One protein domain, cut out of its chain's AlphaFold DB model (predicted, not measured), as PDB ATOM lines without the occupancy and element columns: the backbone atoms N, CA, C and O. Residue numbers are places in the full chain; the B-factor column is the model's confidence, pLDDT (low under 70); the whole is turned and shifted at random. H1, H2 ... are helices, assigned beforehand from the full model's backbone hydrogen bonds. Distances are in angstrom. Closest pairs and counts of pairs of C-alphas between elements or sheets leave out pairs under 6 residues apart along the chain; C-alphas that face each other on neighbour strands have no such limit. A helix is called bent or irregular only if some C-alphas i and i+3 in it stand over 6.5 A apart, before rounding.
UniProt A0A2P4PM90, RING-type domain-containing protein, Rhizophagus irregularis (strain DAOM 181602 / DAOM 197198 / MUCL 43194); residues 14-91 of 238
ATOM      1  N   LYS A  14     194.150 209.600 183.006       91.56
ATOM      2  CA  LYS A  14     193.351 210.398 182.074       91.56
ATOM      3  C   LYS A  14     192.764 209.499 180.987       91.56
ATOM      4  O   LYS A  14     193.500 208.869 180.232       91.56
ATOM      5  N   MET A  15     191.442 209.487 180.885       92.50
ATOM      6  CA  MET A  15     190.704 208.803 179.825       92.50
ATOM      7  C   MET A  15     190.752 209.612 178.515       92.50
ATOM      8  O   MET A  15     190.942 210.832 178.561       92.50
ATOM      9  N   PRO A  16     190.501 208.994 177.342       90.69
ATOM     10  CA  PRO A  16     190.497 209.695 176.050       90.69
ATOM     11  C   PRO A  16     189.539 210.891 175.978       90.69
ATOM     12  O   PRO A  16     189.805 211.868 175.286       90.69
ATOM     13  N   CYS A  17     188.446 210.856 176.746       91.69
ATOM     14  CA  CYS A  17     187.492 211.959 176.860       91.69
ATOM     15  C   CYS A  17     188.012 213.162 177.671       91.69
ATOM     16  O   CYS A  17     187.276 214.121 177.877       91.69
ATOM     17  N   GLY A  18     189.240 213.103 178.190       91.12
ATOM     18  CA  GLY A  18     189.885 214.176 178.946       91.12
ATOM     19  C   GLY A  18     189.682 214.121 180.462       91.12
ATOM     20  O   GLY A  18     190.460 214.741 181.184       91.12
ATOM     21  N   HIS A  19     188.702 213.357 180.947       92.00
ATOM     22  CA  HIS A  19     188.418 213.187 182.376       92.00
ATOM     23  C   HIS A  19     189.331 212.144 183.019       92.00
ATOM     24  O   HIS A  19     189.756 211.194 182.363       92.00
ATOM     25  N   ALA A  20     189.612 212.314 184.309       90.94
ATOM     26  CA  ALA A  20     190.481 211.424 185.062       90.94
ATOM     27  C   ALA A  20     189.687 210.537 186.026       90.94
ATOM     28  O   ALA A  20     188.703 210.975 186.623       90.94
ATOM     29  N   ILE A  21     190.137 209.297 186.185       89.62
ATOM     30  CA  ILE A  21     189.574 208.320 187.115       89.62
ATOM     31  C   ILE A  21     190.709 207.461 187.677       89.62
ATOM     32  O   ILE A  21     191.686 207.174 186.987       89.62
ATOM     33  N   ASN A  22     190.602 207.094 188.947       89.81
ATOM     34  CA  ASN A  22     191.517 206.145 189.569       89.81
ATOM     35  C   ASN A  22     191.343 204.743 188.911       89.81
ATOM     36  O   ASN A  22     190.198 204.352 188.659       89.81
ATOM     37  N   PRO A  23     192.425 204.001 188.593       89.69
ATOM     38  CA  PRO A  23     192.347 202.696 187.924       89.69
ATOM     39  C   PRO A  23     191.455 201.666 188.627       89.69
ATOM     40  O   PRO A  23     190.632 201.025 187.974       89.69
ATOM     41  N   GLU A  24     191.541 201.544 189.953       88.44
ATOM     42  CA  GLU A  24     190.717 200.611 190.727       88.44
ATOM     43  C   GLU A  24     189.232 200.989 190.637       88.44
ATOM     44  O   GLU A  24     188.364 200.137 190.433       88.44
ATOM     45  N   SER A  25     188.940 202.290 190.710       91.69
ATOM     46  CA  SER A  25     187.589 202.838 190.557       91.69
ATOM     47  C   SER A  25     187.040 202.622 189.147       91.69
ATOM     48  O   SER A  25     185.858 202.309 188.997       91.69
ATOM     49  N   LEU A  26     187.880 202.753 188.114       93.56
ATOM     50  CA  LEU A  26     187.522 202.446 186.728       93.56
ATOM     51  C   LEU A  26     187.132 200.974 186.590       93.56
ATOM     52  O   LEU A  26     186.046 200.676 186.093       93.56
ATOM     53  N   THR A  27     187.983 200.066 187.065       93.19
ATOM     54  CA  THR A  27     187.744 198.622 186.995       93.19
ATOM     55  C   THR A  27     186.480 198.231 187.756       93.19
ATOM     56  O   THR A  27     185.627 197.532 187.206       93.19
ATOM     57  N   ALA A  28     186.299 198.729 188.982       93.94
ATOM     58  CA  ALA A  28     185.108 198.462 189.786       93.94
ATOM     59  C   ALA A  28     183.826 198.993 189.121       93.94
ATOM     60  O   ALA A  28     182.825 198.276 189.048       93.94
ATOM     61  N   PHE A  29     183.865 200.217 188.585       94.19
ATOM     62  CA  PHE A  29     182.740 200.814 187.866       94.19
ATOM     63  C   PHE A  29     182.396 200.029 186.596       94.19
ATOM     64  O   PHE A  29     181.249 199.646 186.392       94.19
ATOM     65  N   CYS A  30     183.374 199.713 185.750       95.56
ATOM     66  CA  CYS A  30     183.128 198.925 184.544       95.56
ATOM     67  C   CYS A  30     182.604 197.520 184.887       95.56
ATOM     68  O   CYS A  30     181.711 197.013 184.201       95.56
ATOM     69  N   ARG A  31     183.100 196.904 185.967       95.69
ATOM     70  CA  ARG A  31     182.645 195.590 186.441       95.69
ATOM     71  C   ARG A  31     181.182 195.623 186.883       95.69
ATOM     72  O   ARG A  31     180.438 194.683 186.587       95.69
ATOM     73  N   SER A  32     180.741 196.694 187.547       94.31
ATOM     74  CA  SER A  32     179.325 196.840 187.907       94.31
ATOM     75  C   SER A  32     178.442 196.970 186.663       94.31
ATOM     76  O   SER A  32     177.419 196.295 186.582       94.31
ATOM     77  N   LEU A  33     178.879 197.715 185.639       93.31
ATOM     78  CA  LEU A  33     178.120 197.871 184.391       93.31
ATOM     79  C   LEU A  33     177.896 196.533 183.675       93.31
ATOM     80  O   LEU A  33     176.768 196.232 183.279       93.31
ATOM     81  N   VAL A  34     178.934 195.702 183.533       94.31
ATOM     82  CA  VAL A  34     178.772 194.381 182.898       94.31
ATOM     83  C   VAL A  34     177.958 193.414 183.757       94.31
ATOM     84  O   VAL A  34     177.226 192.587 183.217       94.31
ATOM     85  N   SER A  35     177.996 193.561 185.083       90.19
ATOM     86  CA  SER A  35     177.151 192.786 186.003       90.19
ATOM     87  C   SER A  35     175.671 193.185 185.908       90.19
ATOM     88  O   SER A  35     174.792 192.333 186.003       90.19
ATOM     89  N   GLU A  36     175.375 194.458 185.632       86.00
ATOM     90  CA  GLU A  36     174.020 194.973 185.350       86.00
ATOM     91  C   GLU A  36     173.502 194.604 183.943       86.00
ATOM     92  O   GLU A  36     172.375 194.943 183.544       86.00
ATOM     93  N   GLY A  37     174.320 193.895 183.168       86.38
ATOM     94  CA  GLY A  37     174.000 193.456 181.822       86.38
ATOM     95  C   GLY A  37     174.293 194.497 180.739       86.38
ATOM     96  O   GLY A  37     173.676 194.450 179.676       86.38
ATOM     97  N   LYS A  38     175.157 195.487 180.996       89.00
ATOM     98  CA  LYS A  38     175.623 196.428 179.965       89.00
ATOM     99  C   LYS A  38     176.827 195.860 179.210       89.00
ATOM    100  O   LYS A  38     177.583 195.048 179.733       89.00
ATOM    101  N   PHE A  39     177.011 196.311 177.976       91.62
ATOM    102  CA  PHE A  39     178.149 195.935 177.125       91.62
ATOM    103  C   PHE A  39     178.878 197.156 176.536       91.62
ATOM    104  O   PHE A  39     179.867 196.995 175.833       91.62
ATOM    105  N   GLN A  40     178.400 198.368 176.839       92.06
ATOM    106  CA  GLN A  40     179.022 199.639 176.471       92.06
ATOM    107  C   GLN A  40     179.390 200.412 177.734       92.06
ATOM    108  O   GLN A  40     178.689 200.334 178.750       92.06
ATOM    109  N   PHE A  41     180.468 201.184 177.652       94.12
ATOM    110  CA  PHE A  41     181.026 201.928 178.772       94.12
ATOM    111  C   PHE A  41     181.034 203.408 178.430       94.12
ATOM    112  O   PHE A  41     181.545 203.796 177.390       94.12
ATOM    113  N   PHE A  42     180.491 204.244 179.309       92.81
ATOM    114  CA  PHE A  42     180.428 205.685 179.092       92.81
ATOM    115  C   PHE A  42     181.053 206.418 180.266       92.81
ATOM    116  O   PHE A  42     180.910 205.996 181.416       92.81
ATOM    117  N   CYS A  43     181.702 207.542 179.973       93.12
ATOM    118  CA  CYS A  43     182.286 208.395 180.993       93.12
ATOM    119  C   CYS A  43     181.228 208.821 182.033       93.12
ATOM    120  O   CYS A  43     180.232 209.447 181.653       93.12
ATOM    121  N   PRO A  44     181.443 208.543 183.338       91.12
ATOM    122  CA  PRO A  44     180.497 208.892 184.395       91.12
ATOM    123  C   PRO A  44     180.590 210.366 184.819       91.12
ATOM    124  O   PRO A  44     179.809 210.805 185.664       91.12
ATOM    125  N   TYR A  45     181.537 211.132 184.263       89.62
ATOM    126  CA  TYR A  45     181.759 212.522 184.646       89.62
ATOM    127  C   TYR A  45     180.511 213.378 184.410       89.62
ATOM    128  O   TYR A  45     179.910 213.355 183.329       89.62
ATOM    129  N   THR A  46     180.165 214.152 185.437       87.31
ATOM    130  CA  THR A  46     179.098 215.152 185.427       87.31
ATOM    131  C   THR A  46     179.679 216.457 185.951       87.31
ATOM    132  O   THR A  46     180.298 216.471 187.015       87.31
ATOM    133  N   ASP A  47     179.493 217.536 185.200       83.88
ATOM    134  CA  ASP A  47     179.886 218.880 185.609       83.88
ATOM    135  C   ASP A  47     178.982 219.340 186.764       83.88
ATOM    136  O   ASP A  47     177.759 219.379 186.638       83.88
ATOM    137  N   SER A  48     179.580 219.679 187.905       80.94
ATOM    138  CA  SER A  48     178.849 220.051 189.122       80.94
ATOM    139  C   SER A  48     178.148 221.407 189.038       80.94
ATOM    140  O   SER A  48     177.274 221.689 189.857       80.94
ATOM    141  N   THR A  49     178.524 222.248 188.075       83.12
ATOM    142  CA  THR A  49     177.978 223.595 187.891       83.12
ATOM    143  C   THR A  49     176.869 223.626 186.850       83.12
ATOM    144  O   THR A  49     175.889 224.348 187.024       83.12
ATOM    145  N   THR A  50     176.999 222.826 185.791       81.50
ATOM    146  CA  THR A  50     176.049 222.811 184.672       81.50
ATOM    147  C   THR A  50     175.145 221.576 184.632       81.50
ATOM    148  O   THR A  50     174.205 221.552 183.841       81.50
ATOM    149  N   ASP A  51     175.400 220.561 185.471       77.19
ATOM    150  CA  ASP A  51     174.752 219.233 185.444       77.19
ATOM    151  C   ASP A  51     174.873 218.525 184.074       77.19
ATOM    152  O   ASP A  51     174.120 217.611 183.724       77.19
ATOM    153  N   VAL A  52     175.848 218.946 183.261       82.50
ATOM    154  CA  VAL A  52     176.127 218.359 181.949       82.50
ATOM    155  C   VAL A  52     176.981 217.109 182.128       82.50
ATOM    156  O   VAL A  52     178.029 217.124 182.773       82.50
ATOM    157  N   ARG A  53     176.546 216.001 181.521       86.31
ATOM    158  CA  ARG A  53     177.277 214.726 181.534       86.31
ATOM    159  C   ARG A  53     178.155 214.581 180.300       86.31
ATOM    160  O   ARG A  53     177.706 214.878 179.198       86.31
ATOM    161  N   CYS A  54     179.359 214.036 180.478       89.94
ATOM    162  CA  CYS A  54     180.290 213.794 179.374       89.94
ATOM    163  C   CYS A  54     179.757 212.746 178.385       89.94
ATOM    164  O   CYS A  54     179.679 213.020 177.194       89.94
ATOM    165  N   LEU A  55     179.387 211.554 178.874       85.19
ATOM    166  CA  LEU A  55     178.812 210.452 178.080       85.19
ATOM    167  C   LEU A  55     179.617 210.025 176.838       85.19
ATOM    168  O   LEU A  55     179.080 209.341 175.972       85.19
ATOM    169  N   VAL A  56     180.900 210.377 176.748       92.62
ATOM    170  CA  VAL A  56     181.785 209.821 175.719       92.62
ATOM    171  C   VAL A  56     181.969 208.331 175.993       92.62
ATOM    172  O   VAL A  56     182.240 207.939 177.133       92.62
ATOM    173  N   GLU A  57     181.803 207.512 174.957       94.31
ATOM    174  CA  GLU A  57     182.010 206.068 175.035       94.31
ATOM    175  C   GLU A  57     183.498 205.750 175.222       94.31
ATOM    176  O   GLU A  57     184.361 206.249 174.497       94.31
ATOM    177  N   TRP A  58     183.802 204.920 176.213       95.00
ATOM    178  CA  TRP A  58     185.130 204.382 176.458       95.00
ATOM    179  C   TRP A  58     185.287 203.049 175.742       95.00
ATOM    180  O   TRP A  58     184.460 202.149 175.894       95.00
ATOM    181  N   GLN A  59     186.378 202.904 174.993       95.38
ATOM    182  CA  GLN A  59     186.690 201.638 174.347       95.38
ATOM    183  C   GLN A  59     187.215 200.646 175.385       95.38
ATOM    184  O   GLN A  59     187.992 201.000 176.273       95.38
ATOM    185  N   TYR A  60     186.840 199.373 175.250       95.94
ATOM    186  CA  TYR A  60     187.309 198.327 176.162       95.94
ATOM    187  C   TYR A  60     188.843 198.198 176.172       95.94
ATOM    188  O   TYR A  60     189.434 197.940 177.218       95.94
ATOM    189  N   ALA A  61     189.504 198.471 175.043       95.44
ATOM    190  CA  ALA A  61     190.964 198.512 174.966       95.44
ATOM    191  C   ALA A  61     191.582 199.565 175.907       95.44
ATOM    192  O   ALA A  61     192.594 199.290 176.554       95.44
ATOM    193  N   ASP A  62     190.953 200.738 176.032       94.75
ATOM    194  CA  ASP A  62     191.398 201.782 176.957       94.75
ATOM    195  C   ASP A  62     191.155 201.362 178.406       94.75
ATOM    196  O   ASP A  62     192.027 201.547 179.249       94.75
ATOM    197  N   ILE A  63     190.010 200.731 178.689       95.25
ATOM    198  CA  ILE A  63     189.675 200.217 180.025       95.25
ATOM    199  C   ILE A  63     190.693 199.164 180.465       95.25
ATOM    200  O   ILE A  63     191.222 199.258 181.568       95.25
ATOM    201  N   ARG A  64     191.027 198.210 179.589       95.50
ATOM    202  CA  ARG A  64     192.036 197.180 179.861       95.50
ATOM    203  C   ARG A  64     193.397 197.793 180.178       95.50
ATOM    204  O   ARG A  64     194.035 197.403 181.152       95.50
ATOM    205  N   LYS A  65     193.836 198.747 179.353       93.44
ATOM    206  CA  LYS A  65     195.149 199.386 179.488       93.44
ATOM    207  C   LYS A  65     195.238 200.261 180.737       93.44
ATOM    208  O   LYS A  65     196.234 200.205 181.446       93.44
ATOM    209  N   ILE A  66     194.223 201.085 180.981       92.31
ATOM    210  CA  ILE A  66     194.221 202.077 182.061       92.31
ATOM    211  C   ILE A  66     193.904 201.427 183.410       92.31
ATOM    212  O   ILE A  66     194.553 201.746 184.401       92.31
ATOM    213  N   GLY A  67     192.949 200.496 183.438       91.00
ATOM    214  CA  GLY A  67     192.586 199.728 184.629       91.00
ATOM    215  C   GLY A  67     193.591 198.635 184.996       91.00
ATOM    216  O   GLY A  67     193.405 197.997 186.024       91.00
ATOM    217  N   GLN A  68     194.625 198.413 184.168       91.19
ATOM    218  CA  GLN A  68     195.650 197.374 184.350       91.19
ATOM    219  C   GLN A  68     195.043 195.996 184.660       91.19
ATOM    220  O   GLN A  68     195.476 195.304 185.577       91.19
ATOM    221  N   LEU A  69     194.016 195.618 183.891       94.00
ATOM    222  CA  LEU A  69     193.252 194.398 184.144       94.00
ATOM    223  C   LEU A  69     194.138 193.153 184.044       94.00
ATOM    224  O   LEU A  69     194.882 193.001 183.068       94.00
ATOM    225  N   THR A  70     193.997 192.231 185.001       95.25
ATOM    226  CA  THR A  70     194.648 190.912 184.907       95.25
ATOM    227  C   THR A  70     194.023 190.069 183.793       95.25
ATOM    228  O   THR A  70     192.946 190.387 183.277       95.25
ATOM    229  N   ASP A  71     194.667 188.965 183.415       96.44
ATOM    230  CA  ASP A  71     194.120 188.053 182.403       96.44
ATOM    231  C   ASP A  71     192.771 187.448 182.839       96.44
ATOM    232  O   ASP A  71     191.850 187.313 182.028       96.44
ATOM    233  N   GLU A  72     192.604 187.148 184.130       95.75
ATOM    234  CA  GLU A  72     191.337 186.681 184.702       95.75
ATOM    235  C   GLU A  72     190.248 187.751 184.620       95.75
ATOM    236  O   GLU A  72     189.096 187.446 184.293       95.75
ATOM    237  N   GLU A  73     190.598 189.009 184.894       95.62
ATOM    238  CA  GLU A  73     189.667 190.125 184.760       95.62
ATOM    239  C   GLU A  73     189.284 190.347 183.300       95.62
ATOM    240  O   GLU A  73     188.094 190.458 183.006       95.62
ATOM    241  N   CYS A  74     190.254 190.322 182.381       96.62
ATOM    242  CA  CYS A  74     189.997 190.443 180.949       96.62
ATOM    243  C   CYS A  74     189.023 189.363 180.475       96.62
ATOM    244  O   CYS A  74     188.006 189.671 179.852       96.62
ATOM    245  N   LYS A  75     189.270 188.104 180.858       96.62
ATOM    246  CA  LYS A  75     188.384 186.980 180.537       96.62
ATOM    247  C   LYS A  75     186.973 187.195 181.083       96.62
ATOM    248  O   LYS A  75     185.996 186.915 180.386       96.62
ATOM    249  N   HIS A  76     186.850 187.687 182.316       95.38
ATOM    250  CA  HIS A  76     185.554 187.991 182.919       95.38
ATOM    251  C   HIS A  76     184.804 189.083 182.144       95.38
ATOM    252  O   HIS A  76     183.637 188.892 181.796       95.38
ATOM    253  N   PHE A  77     185.472 190.199 181.843       96.75
ATOM    254  CA  PHE A  77     184.896 191.303 181.081       96.75
ATOM    255  C   PHE A  77     184.469 190.868 179.682       96.75
ATOM    256  O   PHE A  77     183.320 191.080 179.312       96.75
ATOM    257  N   GLU A  78     185.350 190.221 178.923       97.06
ATOM    258  CA  GLU A  78     185.079 189.780 177.549       97.06
ATOM    259  C   GLU A  78     183.904 188.800 177.487       97.06
ATOM    260  O   GLU A  78     183.014 188.950 176.645       97.06
ATOM    261  N   THR A  79     183.851 187.854 178.431       94.69
ATOM    262  CA  THR A  79     182.730 186.915 178.557       94.69
ATOM    263  C   THR A  79     181.426 187.670 178.809       94.69
ATOM    264  O   THR A  79     180.461 187.497 178.066       94.69
ATOM    265  N   LYS A  80     181.401 188.571 179.801       94.50
ATOM    266  CA  LYS A  80     180.185 189.312 180.160       94.50
ATOM    267  C   LYS A  80     179.738 190.290 179.077       94.50
ATOM    268  O   LYS A  80     178.545 190.390 178.817       94.50
ATOM    269  N   ILE A  81     180.664 190.991 178.425       94.62
ATOM    270  CA  ILE A  81     180.361 191.885 177.298       94.62
ATOM    271  C   ILE A  81     179.693 191.087 176.173       94.62
ATOM    272  O   ILE A  81     178.649 191.505 175.672       94.62
ATOM    273  N   SER A  82     180.257 189.927 175.820       92.62
ATOM    274  CA  SER A  82     179.722 189.047 174.777       92.62
ATOM    275  C   SER A  82     178.332 188.507 175.130       92.62
ATOM    276  O   SER A  82     177.400 188.654 174.338       92.62
ATOM    277  N   GLU A  83     178.154 187.973 176.344       89.38
ATOM    278  CA  GLU A  83     176.857 187.498 176.856       89.38
ATOM    279  C   GLU A  83     175.800 188.610 176.819       89.38
ATOM    280  O   GLU A  83     174.706 188.436 176.280       89.38
ATOM    281  N   ASN A  84     176.142 189.788 177.346       89.19
ATOM    282  CA  ASN A  84     175.232 190.925 177.418       89.19
ATOM    283  C   ASN A  84     174.838 191.430 176.029       89.19
ATOM    284  O   ASN A  84     173.669 191.753 175.808       89.19
ATOM    285  N   TYR A  85     175.785 191.483 175.090       88.19
ATOM    286  CA  TYR A  85     175.512 191.856 173.707       88.19
ATOM    287  C   TYR A  85     174.596 190.833 173.023       88.19
ATOM    288  O   TYR A  85     173.575 191.206 172.442       88.19
ATOM    289  N   ALA A  86     174.901 189.540 173.149       86.44
ATOM    290  CA  ALA A  86     174.104 188.477 172.551       86.44
ATOM    291  C   ALA A  86     172.655 188.499 173.072       86.44
ATOM    292  O   ALA A  86     171.700 188.532 172.291       86.44
ATOM    293  N   LEU A  87     172.477 188.566 174.392       81.31
ATOM    294  CA  LEU A  87     171.157 188.518 175.017       81.31
ATOM    295  C   LEU A  87     170.347 189.801 174.802       81.31
ATOM    296  O   LEU A  87     169.139 189.731 174.584       81.31
ATOM    297  N   ARG A  88     170.979 190.982 174.867       77.19
ATOM    298  CA  ARG A  88     170.246 192.261 174.862       77.19
ATOM    299  C   ARG A  88     170.197 192.968 173.518       77.19
ATOM    300  O   ARG A  88     169.230 193.684 173.275       77.19
ATOM    301  N   ALA A  89     171.222 192.823 172.681       75.94
ATOM    302  CA  ALA A  89     171.268 193.485 171.378       75.94
ATOM    303  C   ALA A  89     170.789 192.562 170.254       75.94
ATOM    304  O   ALA A  89     170.010 192.996 169.408       75.94
ATOM    305  N   LEU A  90     171.210 191.292 170.259       80.69
ATOM    306  CA  LEU A  90     170.811 190.328 169.225       80.69
ATOM    307  C   LEU A  90     169.491 189.610 169.546       80.69
ATOM    308  O   LEU A  90     168.847 189.090 168.637       80.69
ATOM    309  N   GLY A  91     169.073 189.597 170.815       78.44
ATOM    310  CA  GLY A  91     167.833 188.944 171.239       78.44
ATOM    311  C   GLY A  91     167.894 187.422 171.096       78.44
ATOM    312  O   GLY A  91     166.911 186.801 170.691       78.44
TER     313      GLY A  91
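AT A GLANCE: This is residues 14 to 91 of the 238 residues of the protein "RING-type domain-containing protein" of Rhizophagus irregularis (strain DAOM 181602 / DAOM 197198 / MUCL 43194) (UniProt A0A2P4PM90). Three helices stand in a loose triangle, the long H3 at one end of the domain with H1 and the short H2 both toward the same side of it, and a long link passes between them and folds back on itself as a finger that points away from H3. Residues 47 to 52, the tip of that finger, stick out free of the rest. The printed part has 78 residues with three named helices, H1, H2 and H3 in that order along the chain, and no named strand; the class is all helix, with 40 residues in the helices. The whole is compact, with a radius of gyration of the C-alphas of 13.1 A, and it spans 38 by 29 by 17 A.

IN THESE COORDINATES: Begin with the longest helix, H3, residues 71 to 90: find C-alpha 71 at (194.120, 188.053, 182.403), and from there the helix runs 26.9 A to C-alpha 90 at (170.811, 190.328, 169.225). H3 is neither bent nor irregular, but only just: C-alphas 87 and 90 are 6.1 A apart. H1 is residues 23 to 35; it starts with C-alpha 23 at (192.347, 202.696, 187.924) and is 18.2 A long. H2 is the short helix of residues 60 to 66.

HOW THE PARTS SIT: From H3, look first to H1, which it touches with residues 77 to 84 alone, against residues 31 to 35 of H1. The closest C-alphas are those of Val 34 and Lys 80, 5.9 A apart. The two helices run the same way at a steep tilt of 37 degrees, only just beyond shallow. H2 is close to H3 but not clearly touching: the closest C-alphas, those of Arg 64 and Cys 74, are 7.1 A apart, and the two run opposite ways at a shallow tilt of 26 degrees. H1 and H2 form a helical hairpin and only just touch, with 3 pairs of C-alphas within 8 A, through residues 23 to 27 alone of H1. Their closest C-alphas are those of Pro 23 and Ile 66, 6.2 A apart; they run opposite ways at a shallow tilt of 26 degrees. In H1, H2 and H3 every O i to N i+4 pair is within hydrogen-bond range. In the link between H1 and H2, look for residues 41 to 42, which pair with residues 57 to 58 as antiparallel strands do, in stretches too short to be named.

THE WHOLE: The C-alphas farthest apart are those of Thr 49 and Gly 91, 39.8 A. The link from H1 to H2, residues 36 to 59, is long, and its C-alphas lie 4 to 24 A from the mean of the C-alphas; the link from H2 to H3 is tight, with 4 residues. The printed part, residues 14 to 91, has no cut. Its mean pLDDT is 90.7, and no printed residue is under 70.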